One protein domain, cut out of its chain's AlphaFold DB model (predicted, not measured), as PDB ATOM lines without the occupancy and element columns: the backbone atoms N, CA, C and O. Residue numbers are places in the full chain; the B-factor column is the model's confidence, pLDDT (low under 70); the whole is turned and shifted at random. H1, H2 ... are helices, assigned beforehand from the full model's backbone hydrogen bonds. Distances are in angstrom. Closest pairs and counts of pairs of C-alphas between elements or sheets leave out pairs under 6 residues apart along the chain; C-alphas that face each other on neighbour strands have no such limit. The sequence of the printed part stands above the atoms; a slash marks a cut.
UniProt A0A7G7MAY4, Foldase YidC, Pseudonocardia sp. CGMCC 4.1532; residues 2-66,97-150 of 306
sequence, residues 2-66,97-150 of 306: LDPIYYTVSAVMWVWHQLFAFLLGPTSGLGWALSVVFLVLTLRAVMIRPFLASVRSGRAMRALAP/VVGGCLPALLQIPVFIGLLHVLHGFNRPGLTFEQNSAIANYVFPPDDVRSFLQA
ATOM      1  N   LEU A   2     -14.541  45.408  11.143       84.00
ATOM      2  CA  LEU A   2     -15.990  45.678  11.210       84.00
ATOM      3  C   LEU A   2     -16.562  45.606  12.639       84.00
ATOM      4  O   LEU A   2     -17.747  45.849  12.839       84.00
ATOM      5  N   ASP A   3     -15.722  45.331  13.632       86.94
ATOM      6  CA  ASP A   3     -16.062  45.186  15.047       86.94
ATOM      7  C   ASP A   3     -16.911  46.357  15.578       86.94
ATOM      8  O   ASP A   3     -17.930  46.086  16.214       86.94
ATOM      9  N   PRO A   4     -16.624  47.641  15.258       92.44
ATOM     10  CA  PRO A   4     -17.486  48.742  15.691       92.44
ATOM     11  C   PRO A   4     -18.928  48.622  15.176       92.44
ATOM     12  O   PRO A   4     -19.878  48.943  15.891       92.44
ATOM     13  N   ILE A   5     -19.112  48.122  13.949       91.44
ATOM     14  CA  ILE A   5     -20.440  47.887  13.363       91.44
ATOM     15  C   ILE A   5     -21.137  46.753  14.113       91.44
ATOM     16  O   ILE A   5     -22.322  46.862  14.414       91.44
ATOM     17  N   TYR A   6     -20.410  45.693  14.461       93.94
ATOM     18  CA  TYR A   6     -20.963  44.541  15.174       93.94
ATOM     19  C   TYR A   6     -21.419  44.914  16.589       93.94
ATOM     20  O   TYR A   6     -22.541  44.591  16.981       93.94
ATOM     21  N   TYR A   7     -20.609  45.688  17.319       94.62
ATOM     22  CA  TYR A   7     -20.994  46.253  18.615       94.62
ATOM     23  C   TYR A   7     -22.189  47.201  18.499       94.62
ATOM     24  O   TYR A   7     -23.095  47.144  19.321       94.62
ATOM     25  N   THR A   8     -22.255  48.024  17.451       94.38
ATOM     26  CA  THR A   8     -23.392  48.935  17.245       94.38
ATOM     27  C   THR A   8     -24.687  48.171  16.966       94.38
ATOM     28  O   THR A   8     -25.718  48.441  17.578       94.38
ATOM     29  N   VAL A   9     -24.653  47.200  16.050       94.75
ATOM     30  CA  VAL A   9     -25.830  46.401  15.679       94.75
ATOM     31  C   VAL A   9     -26.318  45.569  16.864       94.75
ATOM     32  O   VAL A   9     -27.517  45.549  17.140       94.75
ATOM     33  N   SER A  10     -25.400  44.933  17.595       96.00
ATOM     34  CA  SER A  10     -25.744  44.176  18.802       96.00
ATOM     35  C   SER A  10     -26.269  45.079  19.921       96.00
ATOM     36  O   SER A  10     -27.262  44.715  20.538       96.00
ATOM     37  N   ALA A  11     -25.718  46.283  20.123       96.69
ATOM     38  CA  ALA A  11     -26.240  47.266  21.079       96.69
ATOM     39  C   ALA A  11     -27.684  47.676  20.772       96.69
ATOM     40  O   ALA A  11     -28.532  47.668  21.663       96.69
ATOM     41  N   VAL A  12     -27.998  47.983  19.509       96.81
ATOM     42  CA  VAL A  12     -29.375  48.315  19.106       96.81
ATOM     43  C   VAL A  12     -30.309  47.130  19.357       96.81
ATOM     44  O   VAL A  12     -31.403  47.312  19.889       96.81
ATOM     45  N   MET A  13     -29.882  45.915  19.007       96.94
ATOM     46  CA  MET A  13     -30.661  44.700  19.262       96.94
ATOM     47  C   MET A  13     -30.890  44.470  20.757       96.94
ATOM     48  O   MET A  13     -31.995  44.108  21.155       96.94
ATOM     49  N   TRP A  14     -29.861  44.691  21.572       96.69
ATOM     50  CA  TRP A  14     -29.900  44.533  23.018       96.69
ATOM     51  C   TRP A  14     -30.886  45.507  23.657       96.69
ATOM     52  O   TRP A  14     -31.719  45.080  24.445       96.69
ATOM     53  N   VAL A  15     -30.900  46.779  23.243       97.56
ATOM     54  CA  VAL A  15     -31.892  47.761  23.723       97.56
ATOM     55  C   VAL A  15     -33.324  47.290  23.448       97.56
ATOM     56  O   VAL A  15     -34.171  47.335  24.340       97.56
ATOM     57  N   TRP A  16     -33.601  46.796  22.238       97.75
ATOM     58  CA  TRP A  16     -34.920  46.244  21.917       97.75
ATOM     59  C   TRP A  16     -35.229  44.974  22.705       97.75
ATOM     60  O   TRP A  16     -36.360  44.800  23.150       97.75
ATOM     61  N   HIS A  17     -34.237  44.103  22.908       96.38
ATOM     62  CA  HIS A  17     -34.399  42.925  23.749       96.38
ATOM     63  C   HIS A  17     -34.767  43.322  25.179       96.38
ATOM     64  O   HIS A  17     -35.747  42.798  25.681       96.38
ATOM     65  N   GLN A  18     -34.085  44.296  25.788       95.81
ATOM     66  CA  GLN A  18     -34.405  44.757  27.141       95.81
ATOM     67  C   GLN A  18     -35.823  45.324  27.245       95.81
ATOM     68  O   GLN A  18     -36.551  45.021  28.191       95.81
ATOM     69  N   LEU A  19     -36.257  46.090  26.240       96.94
ATOM     70  CA  LEU A  19     -37.632  46.584  26.188       96.94
ATOM     71  C   LEU A  19     -38.645  45.432  26.134       96.94
ATOM     72  O   LEU A  19     -39.616  45.426  26.888       96.94
ATOM     73  N   PHE A  20     -38.439  44.445  25.262       97.00
ATOM     74  CA  PHE A  20     -39.368  43.320  25.149       97.00
ATOM     75  C   PHE A  20     -39.250  42.317  26.298       97.00
ATOM     76  O   PHE A  20     -40.250  41.701  26.649       97.00
ATOM     77  N   ALA A  21     -38.081  42.191  26.918       94.25
ATOM     78  CA  ALA A  21     -37.861  41.423  28.135       94.25
ATOM     79  C   ALA A  21     -38.680  42.002  29.293       94.25
ATOM     80  O   ALA A  21     -39.338  41.256  30.015       94.25
ATOM     81  N   PHE A  22     -38.712  43.331  29.417       94.69
ATOM     82  CA  PHE A  22     -39.558  44.022  30.389       94.69
ATOM     83  C   PHE A  22     -41.059  43.802  30.125       94.69
ATOM     84  O   PHE A  22     -41.824  43.609  31.064       94.69
ATOM     85  N   LEU A  23     -41.488  43.802  28.857       95.81
ATOM     86  CA  LEU A  23     -42.909  43.699  28.488       95.81
ATOM     87  C   LEU A  23     -43.460  42.264  28.455       95.81
ATOM     88  O   LEU A  23     -44.629  42.052  28.762       95.81
ATOM     89  N   LEU A  24     -42.654  41.294  28.021       93.88
ATOM     90  CA  LEU A  24     -43.087  39.927  27.696       93.88
ATOM     91  C   LEU A  24     -42.369  38.851  28.522       93.88
ATOM     92  O   LEU A  24     -42.698  37.672  28.390       93.88
ATOM     93  N   GLY A  25     -41.395  39.238  29.346       91.31
ATOM     94  CA  GLY A  25     -40.563  38.350  30.153       91.31
ATOM     95  C   GLY A  25     -39.140  38.171  29.587       91.31
ATOM     96  O   GLY A  25     -38.978  38.108  28.364       91.31
ATOM     97  N   PRO A  26     -38.103  38.021  30.439       86.44
ATOM     98  CA  PRO A  26     -36.693  37.975  30.010       86.44
ATOM     99  C   PRO A  26     -36.318  36.819  29.075       86.44
ATOM    100  O   PRO A  26     -35.406  36.935  28.260       86.44
ATOM    101  N   THR A  27     -37.025  35.697  29.178       87.12
ATOM    102  CA  THR A  27     -36.780  34.475  28.393       87.12
ATOM    103  C   THR A  27     -37.795  34.286  27.267       87.12
ATOM    104  O   THR A  27     -37.851  33.233  26.630       87.12
ATOM    105  N   SER A  28     -38.625  35.301  26.999       92.69
ATOM    106  CA  SER A  28     -39.685  35.214  26.001       92.69
ATOM    107  C   SER A  28     -39.114  35.076  24.594       92.69
ATOM    108  O   SER A  28     -38.457  35.982  24.072       92.69
ATOM    109  N   GLY A  29     -39.427  33.961  23.931       92.56
ATOM    110  CA  GLY A  29     -39.030  33.757  22.541       92.56
ATOM    111  C   GLY A  29     -39.688  34.745  21.575       92.56
ATOM    112  O   GLY A  29     -39.052  35.178  20.614       92.56
ATOM    113  N   LEU A  30     -40.910  35.202  21.880       94.69
ATOM    114  CA  LEU A  30     -41.541  36.314  21.163       94.69
ATOM    115  C   LEU A  30     -40.786  37.628  21.388       94.69
ATOM    116  O   LEU A  30     -40.613  38.387  20.439       94.69
ATOM    117  N   GLY A  31     -40.294  37.883  22.604       96.12
ATOM    118  CA  GLY A  31     -39.490  39.071  22.895       96.12
ATOM    119  C   GLY A  31     -38.193  39.118  22.087       96.12
ATOM    120  O   GLY A  31     -37.863  40.147  21.496       96.12
ATOM    121  N   TRP A  32     -37.501  37.984  21.968       96.38
ATOM    122  CA  TRP A  32     -36.328  37.854  21.100       96.38
ATOM    123  C   TRP A  32     -36.664  37.959  19.608       96.38
ATOM    124  O   TRP A  32     -35.951  38.629  18.864       96.38
ATOM    125  N   ALA A  33     -37.764  37.355  19.152       96.50
ATOM    126  CA  ALA A  33     -38.208  37.499  17.766       96.50
ATOM    127  C   ALA A  33     -38.499  38.973  17.427       96.50
ATOM    128  O   ALA A  33     -38.058  39.478  16.392       96.50
ATOM    129  N   LEU A  34     -39.188  39.686  18.323       97.12
ATOM    130  CA  LEU A  34     -39.477  41.110  18.179       97.12
ATOM    131  C   LEU A  34     -38.211  41.970  18.239       97.12
ATOM    132  O   LEU A  34     -38.128  42.940  17.487       97.12
ATOM    133  N   SER A  35     -37.207  41.620  19.051       97.06
ATOM    134  CA  SER A  35     -35.946  42.376  19.075       97.06
ATOM    135  C   SER A  35     -35.236  42.335  17.722       97.06
ATOM    136  O   SER A  35     -34.773  43.372  17.241       97.06
ATOM    137  N   VAL A  36     -35.246  41.178  17.050       96.25
ATOM    138  CA  VAL A  36     -34.736  41.047  15.680       96.25
ATOM    139  C   VAL A  36     -35.564  41.896  14.718       96.25
ATOM    140  O   VAL A  36     -34.994  42.669  13.956       96.25
ATOM    141  N   VAL A  37     -36.898  41.822  14.763       97.38
ATOM    142  CA  VAL A  37     -37.779  42.629  13.892       97.38
ATOM    143  C   VAL A  37     -37.499  44.127  14.058       97.38
ATOM    144  O   VAL A  37     -37.254  44.832  13.077       97.38
ATOM    145  N   PHE A  38     -37.483  44.631  15.291       97.81
ATOM    146  CA  PHE A  38     -37.324  46.059  15.572       97.81
ATOM    147  C   PHE A  38     -35.912  46.579  15.321       97.81
ATOM    148  O   PHE A  38     -35.755  47.731  14.903       97.81
ATOM    149  N   LEU A  39     -34.888  45.740  15.468       96.06
ATOM    150  CA  LEU A  39     -33.546  46.049  14.988       96.06
ATOM    151  C   LEU A  39     -33.570  46.386  13.491       96.06
ATOM    152  O   LEU A  39     -33.057  47.425  13.077       96.06
ATOM    153  N   VAL A  40     -34.229  45.560  12.678       95.12
ATOM    154  CA  VAL A  40     -34.342  45.791  11.229       95.12
ATOM    155  C   VAL A  40     -35.107  47.064  10.933       95.12
ATOM    156  O   VAL A  40     -34.652  47.865  10.116       95.12
ATOM    157  N   LEU A  41     -36.240  47.278  11.605       96.75
ATOM    158  CA  LEU A  41     -37.030  48.500  11.453       96.75
ATOM    159  C   LEU A  41     -36.207  49.746  11.804       96.75
ATOM    160  O   LEU A  41     -36.259  50.731  11.073       96.75
ATOM    161  N   THR A  42     -35.390  49.685  12.856       96.25
ATOM    162  CA  THR A  42     -34.506  50.784  13.280       96.25
ATOM    163  C   THR A  42     -33.449  51.083  12.223       96.25
ATOM    164  O   THR A  42     -33.319  52.225  11.776       96.25
ATOM    165  N   LEU A  43     -32.730  50.058  11.757       92.69
ATOM    166  CA  LEU A  43     -31.712  50.208  10.714       92.69
ATOM    167  C   LEU A  43     -32.327  50.780   9.431       92.69
ATOM    168  O   LEU A  43     -31.803  51.720   8.831       92.69
ATOM    169  N   ARG A  44     -33.494  50.269   9.039       92.81
ATOM    170  CA  ARG A  44     -34.225  50.739   7.862       92.81
ATOM    171  C   ARG A  44     -34.753  52.167   8.009       92.81
ATOM    172  O   ARG A  44     -34.731  52.911   7.024       92.81
ATOM    173  N   ALA A  45     -35.176  52.569   9.205       93.69
ATOM    174  CA  ALA A  45     -35.591  53.937   9.495       93.69
ATOM    175  C   ALA A  45     -34.417  54.920   9.363       93.69
ATOM    176  O   ALA A  45     -34.554  55.941   8.688       93.69
ATOM    177  N   VAL A  46     -33.238  54.588   9.903       92.19
ATOM    178  CA  VAL A  46     -32.020  55.412   9.760       92.19
ATOM    179  C   VAL A  46     -31.623  55.568   8.286       92.19
ATOM    180  O   VAL A  46     -31.240  56.651   7.837       92.19
ATOM    181  N   MET A  47     -31.787  54.513   7.488       90.50
ATOM    182  CA  MET A  47     -31.422  54.499   6.068       90.50
ATOM    183  C   MET A  47     -32.447  55.153   5.131       90.50
ATOM    184  O   MET A  47     -32.237  55.177   3.912       90.50
ATOM    185  N   ILE A  48     -33.534  55.736   5.651       91.00
ATOM    186  CA  ILE A  48     -34.580  56.315   4.801       91.00
ATOM    187  C   ILE A  48     -34.079  57.499   3.969       91.00
ATOM    188  O   ILE A  48     -34.442  57.625   2.800       91.00
ATOM    189  N   ARG A  49     -33.208  58.353   4.523       90.31
ATOM    190  CA  ARG A  49     -32.676  59.511   3.788       90.31
ATOM    191  C   ARG A  49     -31.762  59.100   2.627       90.31
ATOM    192  O   ARG A  49     -32.044  59.548   1.513       90.31
ATOM    193  N   PRO A  50     -30.739  58.239   2.827       89.94
ATOM    194  CA  PRO A  50     -29.967  57.679   1.719       89.94
ATOM    195  C   PRO A  50     -30.858  57.033   0.656       89.94
ATOM    196  O   PRO A  50     -30.705  57.317  -0.528       89.94
ATOM    197  N   PHE A  51     -31.843  56.229   1.072       89.94
ATOM    198  CA  PHE A  51     -32.778  55.585   0.149       89.94
ATOM    199  C   PHE A  51     -33.516  56.599  -0.738       89.94
ATOM    200  O   PHE A  51     -33.537  56.457  -1.962       89.94
ATOM    201  N   LEU A  52     -34.080  57.658  -0.146       89.81
ATOM    202  CA  LEU A  52     -34.771  58.707  -0.899       89.81
ATOM    203  C   LEU A  52     -33.836  59.435  -1.874       89.81
ATOM    204  O   LEU A  52     -34.269  59.782  -2.973       89.81
ATOM    205  N   ALA A  53     -32.572  59.656  -1.503       87.25
ATOM    206  CA  ALA A  53     -31.584  60.252  -2.399       87.25
ATOM    207  C   ALA A  53     -31.361  59.381  -3.648       87.25
ATOM    208  O   ALA A  53     -31.362  59.893  -4.768       87.25
ATOM    209  N   SER A  54     -31.284  58.060  -3.492       87.69
ATOM    210  CA  SER A  54     -31.114  57.155  -4.636       87.69
ATOM    211  C   SER A  54     -32.359  56.995  -5.481       87.69
ATOM    212  O   SER A  54     -32.243  56.877  -6.698       87.69
ATOM    213  N   VAL A  55     -33.555  57.076  -4.888       87.88
ATOM    214  CA  VAL A  55     -34.795  57.154  -5.674       87.88
ATOM    215  C   VAL A  55     -34.790  58.407  -6.554       87.88
ATOM    216  O   VAL A  55     -35.107  58.315  -7.742       87.88
ATOM    217  N   ARG A  56     -34.380  59.567  -6.021       86.50
ATOM    218  CA  ARG A  56     -34.248  60.807  -6.813       86.50
ATOM    219  C   ARG A  56     -33.210  60.659  -7.925       86.50
ATOM    220  O   ARG A  56     -33.519  60.972  -9.071       86.50
ATOM    221  N   SER A  57     -32.031  60.118  -7.615       86.81
ATOM    222  CA  SER A  57     -30.978  59.854  -8.606       86.81
ATOM    223  C   SER A  57     -31.459  58.911  -9.714       86.81
ATOM    224  O   SER A  57     -31.216  59.157 -10.894       86.81
ATOM    225  N   GLY A  58     -32.191  57.853  -9.354       86.50
ATOM    226  CA  GLY A  58     -32.766  56.908 -10.310       86.50
ATOM    227  C   GLY A  58     -33.810  57.553 -11.222       86.50
ATOM    228  O   GLY A  58     -33.852  57.253 -12.412       86.50
ATOM    229  N   ARG A  59     -34.625  58.478 -10.702       86.75
ATOM    230  CA  ARG A  59     -35.583  59.246 -11.515       86.75
ATOM    231  C   ARG A  59     -34.886  60.197 -12.484       86.75
ATOM    232  O   ARG A  59     -35.270  60.230 -13.647       86.75
ATOM    233  N   ALA A  60     -33.858  60.912 -12.032       86.50
ATOM    234  CA  ALA A  60     -33.075  61.796 -12.895       86.50
ATOM    235  C   ALA A  60     -32.398  61.013 -14.036       86.50
ATOM    236  O   ALA A  60     -32.465  61.417 -15.193       86.50
ATOM    237  N   MET A  61     -31.862  59.823 -13.739       86.56
ATOM    238  CA  MET A  61     -31.301  58.935 -14.763       86.56
ATOM    239  C   MET A  61     -32.336  58.512 -15.814       86.56
ATOM    240  O   MET A  61     -32.038  58.467 -17.004       86.56
ATOM    241  N   ARG A  62     -33.575  58.223 -15.400       85.88
ATOM    242  CA  ARG A  62     -34.659  57.883 -16.338       85.88
ATOM    243  C   ARG A  62     -35.074  59.068 -17.197       85.88
ATOM    244  O   ARG A  62     -35.373  58.872 -18.369       85.88
ATOM    245  N   ALA A  63     -35.068  60.277 -16.640       88.00
ATOM    246  CA  ALA A  63     -35.348  61.486 -17.407       88.00
ATOM    247  C   ALA A  63     -34.307  61.715 -18.521       88.00
ATOM    248  O   ALA A  63     -34.664  62.226 -19.579       88.00
ATOM    249  N   LEU A  64     -33.058  61.272 -18.317       87.75
ATOM    250  CA  LEU A  64     -31.963  61.332 -19.297       87.75
ATOM    251  C   LEU A  64     -31.980  60.209 -20.345       87.75
ATOM    252  O   LEU A  64     -31.275  60.306 -21.349       87.75
ATOM    253  N   ALA A  65     -32.785  59.157 -20.160       86.38
ATOM    254  CA  ALA A  65     -32.857  58.018 -21.078       86.38
ATOM    255  C   ALA A  65     -32.979  58.383 -22.579       86.38
ATOM    256  O   ALA A  65     -32.248  57.778 -23.368       86.38
ATOM    257  N   PRO A  66     -33.819  59.351 -23.015       86.88
ATOM    258  CA  PRO A  66     -33.900  59.724 -24.432       86.88
ATOM    259  C   PRO A  66     -32.605  60.349 -24.970       86.88
ATOM    260  O   PRO A  66     -32.200  60.055 -26.090       86.88
ATOM    261  N   VAL A  97     -23.467  58.506 -10.480       72.94
ATOM    262  CA  VAL A  97     -23.588  57.038 -10.374       72.94
ATOM    263  C   VAL A  97     -23.391  56.579  -8.921       72.94
ATOM    264  O   VAL A  97     -24.119  55.715  -8.436       72.94
ATOM    265  N   VAL A  98     -22.466  57.224  -8.198       73.50
ATOM    266  CA  VAL A  98     -22.161  56.928  -6.788       73.50
ATOM    267  C   VAL A  98     -23.324  57.294  -5.856       73.50
ATOM    268  O   VAL A  98     -23.657  56.529  -4.953       73.50
ATOM    269  N   GLY A  99     -24.023  58.410  -6.099       68.81
ATOM    270  CA  GLY A  99     -25.233  58.759  -5.342       68.81
ATOM    271  C   GLY A  99     -26.380  57.759  -5.550       68.81
ATOM    272  O   GLY A  99     -27.202  57.543  -4.656       68.81
ATOM    273  N   GLY A 100     -26.406  57.088  -6.705       72.25
ATOM    274  CA  GLY A 100     -27.338  56.001  -7.000       72.25
ATOM    275  C   GLY A 100     -27.065  54.717  -6.208       72.25
ATOM    276  O   GLY A 100     -28.017  54.036  -5.832       72.25
ATOM    277  N   CYS A 101     -25.799  54.395  -5.917       80.38
ATOM    278  CA  CYS A 101     -25.421  53.184  -5.176       80.38
ATOM    279  C   CYS A 101     -25.198  53.399  -3.669       80.38
ATOM    280  O   CYS A 101     -25.042  52.421  -2.938       80.38
ATOM    281  N   LEU A 102     -25.244  54.644  -3.182       82.50
ATOM    282  CA  LEU A 102     -25.015  55.004  -1.776       82.50
ATOM    283  C   LEU A 102     -25.785  54.138  -0.745       82.50
ATOM    284  O   LEU A 102     -25.169  53.705   0.229       82.50
ATOM    285  N   PRO A 103     -27.081  53.807  -0.922       81.25
ATOM    286  CA  PRO A 103     -27.814  52.977   0.023       81.25
ATOM    287  C   PRO A 103     -27.296  51.553   0.020       81.25
ATOM    288  O   PRO A 103     -27.201  50.966   1.084       81.25
ATOM    289  N   ALA A 104     -26.939  51.005  -1.145       83.88
ATOM    290  CA  ALA A 104     -26.378  49.664  -1.231       83.88
ATOM    291  C   ALA A 104     -25.013  49.603  -0.527       83.88
ATOM    292  O   ALA A 104     -24.779  48.693   0.263       83.88
ATOM    293  N   LEU A 105     -24.160  50.612  -0.740       86.81
ATOM    294  CA  LEU A 105     -22.858  50.717  -0.074       86.81
ATOM    295  C   LEU A 105     -22.984  50.801   1.449       86.81
ATOM    296  O   LEU A 105     -22.217  50.154   2.152       86.81
ATOM    297  N   LEU A 106     -23.962  51.552   1.962       86.94
ATOM    298  CA  LEU A 106     -24.224  51.631   3.401       86.94
ATOM    299  C   LEU A 106     -24.914  50.364   3.944       86.94
ATOM    300  O   LEU A 106     -24.673  49.966   5.080       86.94
ATOM    301  N   GLN A 107     -25.757  49.711   3.139       86.62
ATOM    302  CA  GLN A 107     -26.537  48.536   3.539       86.62
ATOM    303  C   GLN A 107     -25.658  47.303   3.725       86.62
ATOM    304  O   GLN A 107     -25.906  46.527   4.646       86.62
ATOM    305  N   ILE A 108     -24.666  47.097   2.851       90.19
ATOM    306  CA  ILE A 108     -23.846  45.877   2.849       90.19
ATOM    307  C   ILE A 108     -23.127  45.679   4.200       90.19
ATOM    308  O   ILE A 108     -23.328  44.623   4.800       90.19
ATOM    309  N   PRO A 109     -22.372  46.654   4.753       89.31
ATOM    310  CA  PRO A 109     -21.720  46.495   6.055       89.31
ATOM    311  C   PRO A 109     -22.704  46.274   7.207       89.31
ATOM    312  O   PRO A 109     -22.452  45.452   8.083       89.31
ATOM    313  N   VAL A 110     -23.847  46.968   7.190       87.31
ATOM    314  CA  VAL A 110     -24.900  46.819   8.207       87.31
ATOM    315  C   VAL A 110     -25.496  45.411   8.174       87.31
ATOM    316  O   VAL A 110     -25.685  44.790   9.218       87.31
ATOM    317  N   PHE A 111     -25.755  44.881   6.979       89.25
ATOM    318  CA  PHE A 111     -26.251  43.520   6.797       89.25
ATOM    319  C   PHE A 111     -25.235  42.468   7.247       89.25
ATOM    320  O   PHE A 111     -25.607  41.527   7.944       89.25
ATOM    321  N   ILE A 112     -23.956  42.649   6.901       91.44
ATOM    322  CA  ILE A 112     -22.875  41.780   7.383       91.44
ATOM    323  C   ILE A 112     -22.839  41.800   8.912       91.44
ATOM    324  O   ILE A 112     -22.774  40.738   9.521       91.44
ATOM    325  N   GLY A 113     -22.950  42.977   9.534       92.06
ATOM    326  CA  GLY A 113     -22.978  43.090  10.989       92.06
ATOM    327  C   GLY A 113     -24.159  42.380  11.633       92.06
ATOM    328  O   GLY A 113     -23.975  41.651  12.602       92.06
ATOM    329  N   LEU A 114     -25.352  42.510  11.055       90.06
ATOM    330  CA  LEU A 114     -26.530  41.780  11.511       90.06
ATOM    331  C   LEU A 114     -26.341  40.262  11.430       90.06
ATOM    332  O   LEU A 114     -26.557  39.571  12.423       90.06
ATOM    333  N   LEU A 115     -25.942  39.742  10.265       91.19
ATOM    334  CA  LEU A 115     -25.710  38.307  10.093       91.19
ATOM    335  C   LEU A 115     -24.652  37.796  11.064       91.19
ATOM    336  O   LEU A 115     -24.814  36.727  11.644       91.19
ATOM    337  N   HIS A 116     -23.586  38.570  11.254       92.44
ATOM    338  CA  HIS A 116     -22.491  38.205  12.134       92.44
ATOM    339  C   HIS A 116     -22.935  38.137  13.602       92.44
ATOM    340  O   HIS A 116     -22.602  37.175  14.289       92.44
ATOM    341  N   VAL A 117     -23.745  39.093  14.071       93.94
ATOM    342  CA  VAL A 117     -24.320  39.066  15.427       93.94
ATOM    343  C   VAL A 117     -25.276  37.882  15.601       93.94
ATOM    344  O   VAL A 117     -25.169  37.172  16.598       93.94
ATOM    345  N   LEU A 118     -26.170  37.624  14.637       92.44
ATOM    346  CA  LEU A 118     -27.145  36.527  14.729       92.44
ATOM    347  C   LEU A 118     -26.487  35.139  14.671       92.44
ATOM    348  O   LEU A 118     -26.839  34.268  15.459       92.44
ATOM    349  N   HIS A 119     -25.500  34.934  13.795       91.31
ATOM    350  CA  HIS A 119     -24.699  33.703  13.788       91.31
ATOM    351  C   HIS A 119     -23.802  33.577  15.025       91.31
ATOM    352  O   HIS A 119     -23.505  32.464  15.450       91.31
ATOM    353  N   GLY A 120     -23.393  34.697  15.627       92.38
ATOM    354  CA  GLY A 120     -22.563  34.721  16.832       92.38
ATOM    355  C   GLY A 120     -23.213  34.072  18.056       92.38
ATOM    356  O   GLY A 120     -22.492  33.642  18.950       92.38
ATOM    357  N   PHE A 121     -24.544  33.942  18.088       93.56
ATOM    358  CA  PHE A 121     -25.240  33.231  19.165       93.56
ATOM    359  C   PHE A 121     -25.040  31.712  19.106       93.56
ATOM    360  O   PHE A 121     -24.889  31.085  20.147       93.56
ATOM    361  N   ASN A 122     -25.022  31.123  17.906       92.06
ATOM    362  CA  ASN A 122     -24.845  29.684  17.700       92.06
ATOM    363  C   ASN A 122     -23.677  29.431  16.739       92.06
ATOM    364  O   ASN A 122     -23.869  29.222  15.538       92.06
ATOM    365  N   ARG A 123     -22.451  29.510  17.263       91.81
ATOM    366  CA  ARG A 123     -21.227  29.430  16.461       91.81
ATOM    367  C   ARG A 123     -21.043  28.005  15.930       91.81
ATOM    368  O   ARG A 123     -21.119  27.060  16.722       91.81
ATOM    369  N   PRO A 124     -20.757  27.835  14.626       86.38
ATOM    370  CA  PRO A 124     -20.478  26.525  14.055       86.38
ATOM    371  C   PRO A 124     -19.302  25.835  14.757       86.38
ATOM    372  O   PRO A 124     -18.287  26.469  15.039       86.38
ATOM    373  N   GLY A 125     -19.430  24.530  15.000       85.25
ATOM    374  CA  GLY A 125     -18.382  23.710  15.616       85.25
ATOM    375  C   GLY A 125     -18.346  23.732  17.148       85.25
ATOM    376  O   GLY A 125     -17.550  23.000  17.727       85.25
ATOM    377  N   LEU A 126     -19.205  24.521  17.802       88.75
ATOM    378  CA  LEU A 126     -19.382  24.507  19.253       88.75
ATOM    379  C   LEU A 126     -20.715  23.856  19.628       88.75
ATOM    380  O   LEU A 126     -21.706  23.986  18.909       88.75
ATOM    381  N   THR A 127     -20.747  23.182  20.776       87.75
ATOM    382  CA  THR A 127     -21.995  22.660  21.345       87.75
ATOM    383  C   THR A 127     -22.866  23.794  21.886       87.75
ATOM    384  O   THR A 127     -22.399  24.919  22.094       87.75
ATOM    385  N   PHE A 128     -24.141  23.502  22.148       87.94
ATOM    386  CA  PHE A 128     -25.060  24.444  22.788       87.94
ATOM    387  C   PHE A 128     -24.494  25.005  24.103       87.94
ATOM    388  O   PHE A 128     -24.436  26.220  24.285       87.94
ATOM    389  N   GLU A 129     -24.009  24.127  24.985       89.06
ATOM    390  CA  GLU A 129     -23.432  24.501  26.282       89.06
ATOM    391  C   GLU A 129     -22.234  25.441  26.120       89.06
ATOM    392  O   GLU A 129     -22.176  26.500  26.748       89.06
ATOM    393  N   GLN A 130     -21.318  25.104  25.205       92.56
ATOM    394  CA  GLN A 130     -20.151  25.930  24.899       92.56
ATOM    395  C   GLN A 130     -20.551  27.298  24.348       92.56
ATOM    396  O   GLN A 130     -20.009  28.312  24.779       92.56
ATOM    397  N   ASN A 131     -21.510  27.347  23.421       94.12
ATOM    398  CA  ASN A 131     -22.006  28.610  22.881       94.12
ATOM    399  C   ASN A 131     -22.655  29.477  23.963       94.12
ATOM    400  O   ASN A 131     -22.401  30.681  23.990       94.12
ATOM    401  N   SER A 132     -23.424  28.870  24.873       93.25
ATOM    402  CA  SER A 132     -24.098  29.572  25.971       93.25
ATOM    403  C   SER A 132     -23.129  30.227  26.960       93.25
ATOM    404  O   SER A 132     -23.473  31.222  27.587       93.25
ATOM    405  N   ALA A 133     -21.905  29.705  27.079       94.88
ATOM    406  CA  ALA A 133     -20.883  30.236  27.977       94.88
ATOM    407  C   ALA A 133     -20.099  31.426  27.389       94.88
ATOM    408  O   ALA A 133     -19.361  32.093  28.114       94.88
ATOM    409  N   ILE A 134     -20.230  31.704  26.087       95.62
ATOM    410  CA  ILE A 134     -19.427  32.716  25.392       95.62
ATOM    411  C   ILE A 134     -20.297  33.922  25.044       95.62
ATOM    412  O   ILE A 134     -21.185  33.837  24.192       95.62
ATOM    413  N   ALA A 135     -19.960  35.075  25.628       96.06
ATOM    414  CA  ALA A 135     -20.587  36.358  25.322       96.06
ATOM    415  C   ALA A 135     -20.580  36.673  23.813       96.06
ATOM    416  O   ALA A 135     -19.655  36.316  23.075       96.06
ATOM    417  N   ASN A 136     -21.613  37.368  23.348       95.81
ATOM    418  CA  ASN A 136     -21.763  37.778  21.956       95.81
ATOM    419  C   ASN A 136     -21.838  39.305  21.879       95.81
ATOM    420  O   ASN A 136     -22.913  39.891  21.988       95.81
ATOM    421  N   TYR A 137     -20.692  39.963  21.694       95.56
ATOM    422  CA  TYR A 137     -20.583  41.426  21.729       95.56
ATOM    423  C   TYR A 137     -21.135  42.006  23.039       95.56
ATOM    424  O   TYR A 137     -20.607  41.707  24.106       95.56
ATOM    425  N   VAL A 138     -22.186  42.827  22.970       96.38
ATOM    426  CA  VAL A 138     -22.829  43.411  24.156       96.38
ATOM    427  C   VAL A 138     -23.672  42.407  24.945       96.38
ATOM    428  O   VAL A 138     -24.086  42.724  26.055       96.38
ATOM    429  N   PHE A 139     -23.959  41.227  24.385       96.56
ATOM    430  CA  PHE A 139     -24.779  40.215  25.041       96.56
ATOM    431  C   PHE A 139     -23.925  39.367  25.997       96.56
ATOM    432  O   PHE A 139     -23.034  38.647  25.526       96.56
ATOM    433  N   PRO A 140     -24.180  39.412  27.319       95.94
ATOM    434  CA  PRO A 140     -23.534  38.525  28.279       95.94
ATOM    435  C   PRO A 140     -23.932  37.053  28.055       95.94
ATOM    436  O   PRO A 140     -24.915  36.778  27.364       95.94
ATOM    437  N   PRO A 141     -23.205  36.088  28.655       95.88
ATOM    438  CA  PRO A 141     -23.505  34.658  28.520       95.88
ATOM    439  C   PRO A 141     -24.957  34.287  28.864       95.88
ATOM    440  O   PRO A 141     -25.564  33.474  28.171       95.88
ATOM    441  N   ASP A 142     -25.554  34.933  29.870       94.50
ATOM    442  CA  ASP A 142     -26.951  34.684  30.250       94.50
ATOM    443  C   ASP A 142     -27.943  35.079  29.143       94.50
ATOM    444  O   ASP A 142     -28.876  34.329  28.848       94.50
ATOM    445  N   ASP A 143     -27.698  36.199  28.456       95.44
ATOM    446  CA  ASP A 143     -28.507  36.632  27.311       95.44
ATOM    447  C   ASP A 143     -28.306  35.691  26.115       95.44
ATOM    448  O   ASP A 143     -29.259  35.365  25.406       95.44
ATOM    449  N   VAL A 144     -27.079  35.207  25.896       96.00
ATOM    450  CA  VAL A 144     -26.786  34.226  24.839       96.00
ATOM    451  C   VAL A 144     -27.526  32.918  25.104       96.00
ATOM    452  O   VAL A 144     -28.174  32.386  24.201       96.00
ATOM    453  N   ARG A 145     -27.506  32.429  26.347       94.44
ATOM    454  CA  ARG A 145     -28.284  31.259  26.769       94.44
ATOM    455  C   ARG A 145     -29.782  31.486  26.570       94.44
ATOM    456  O   ARG A 145     -30.443  30.630  25.983       94.44
ATOM    457  N   SER A 146     -30.303  32.639  26.993       94.50
ATOM    458  CA  SER A 146     -31.709  33.023  26.805       94.50
ATOM    459  C   SER A 146     -32.104  33.016  25.323       94.50
ATOM    460  O   SER A 146     -33.122  32.430  24.955       94.50
ATOM    461  N   PHE A 147     -31.268  33.575  24.442       95.31
ATOM    462  CA  PHE A 147     -31.507  33.566  22.996       95.31
ATOM    463  C   PHE A 147     -31.486  32.155  22.400       95.31
ATOM    464  O   PHE A 147     -32.328  31.820  21.570       95.31
ATOM    465  N   LEU A 148     -30.545  31.302  22.812       93.62
ATOM    466  CA  LEU A 148     -30.483  29.921  22.332       93.62
ATOM    467  C   LEU A 148     -31.712  29.108  22.774       93.62
ATOM    468  O   LEU A 148     -32.203  28.260  22.029       93.62
ATOM    469  N   GLN A 149     -32.256  29.386  23.957       92.25
ATOM    470  CA  GLN A 149     -33.472  28.743  24.463       92.25
ATOM    471  C   GLN A 149     -34.762  29.356  23.897       92.25
ATOM    472  O   GLN A 149     -35.815  28.722  23.950       92.25
ATOM    473  N   ALA A 150     -34.695  30.542  23.291       93.81
ATOM    474  CA  ALA A 150     -35.846  31.247  22.742       93.81
ATOM    475  C   ALA A 150     -36.574  30.417  21.673       93.81
ATOM    476  O   ALA A 150     -35.991  30.029  20.655       93.81
TER     477      ALA A 150
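AT A GLANCE: This is residues 2 to 66 and 97 to 150 of the 306 residues of the protein "Foldase YidC" of Pseudonocardia sp. CGMCC 4.1532 (UniProt A0A7G7MAY4). A long, loose frame of helices: H4 runs along one side, H2 and then H3 along the other; H1 crosses H2 and H4 towards one end, where short H5 and H6 lie. The printed part has 119 residues with six named helices, H1 to H6, and no named strand: all helix. It is loose, radius of gyration of the C-alphas 18.0 A, spanning 62 by 33 by 20 A.

IN THESE COORDINATES: H4 is residues 97 to 120, 35.2 A, from C-alpha 97 at (-23.588, 57.038, -10.374). H3 is residues 48 to 66, H2 29 to 46, H1 3 to 24, H5 128 to 132, and H6 141 to 149, ending at C-alpha 149 at (-33.472, 28.743, 24.463).

HOW THE PARTS SIT: H4 touches H3 with residues 99 to 103 alone, at a steep tilt of 38 degrees, opposite ways; the closest C-alphas, Ser 54 and Gly 100, are 4.6 A apart. Every O i to N i+4 pair is within hydrogen-bond range in H1, H2, H5 and H6, against 14 of 15 in H3 and 16 of 20 in H4.

THE WHOLE: Residues 67 to 96 are not printed; C-alphas 66 and 97 are 17.6 A apart. No link printed whole is long. Residue 99 alone has pLDDT under 70.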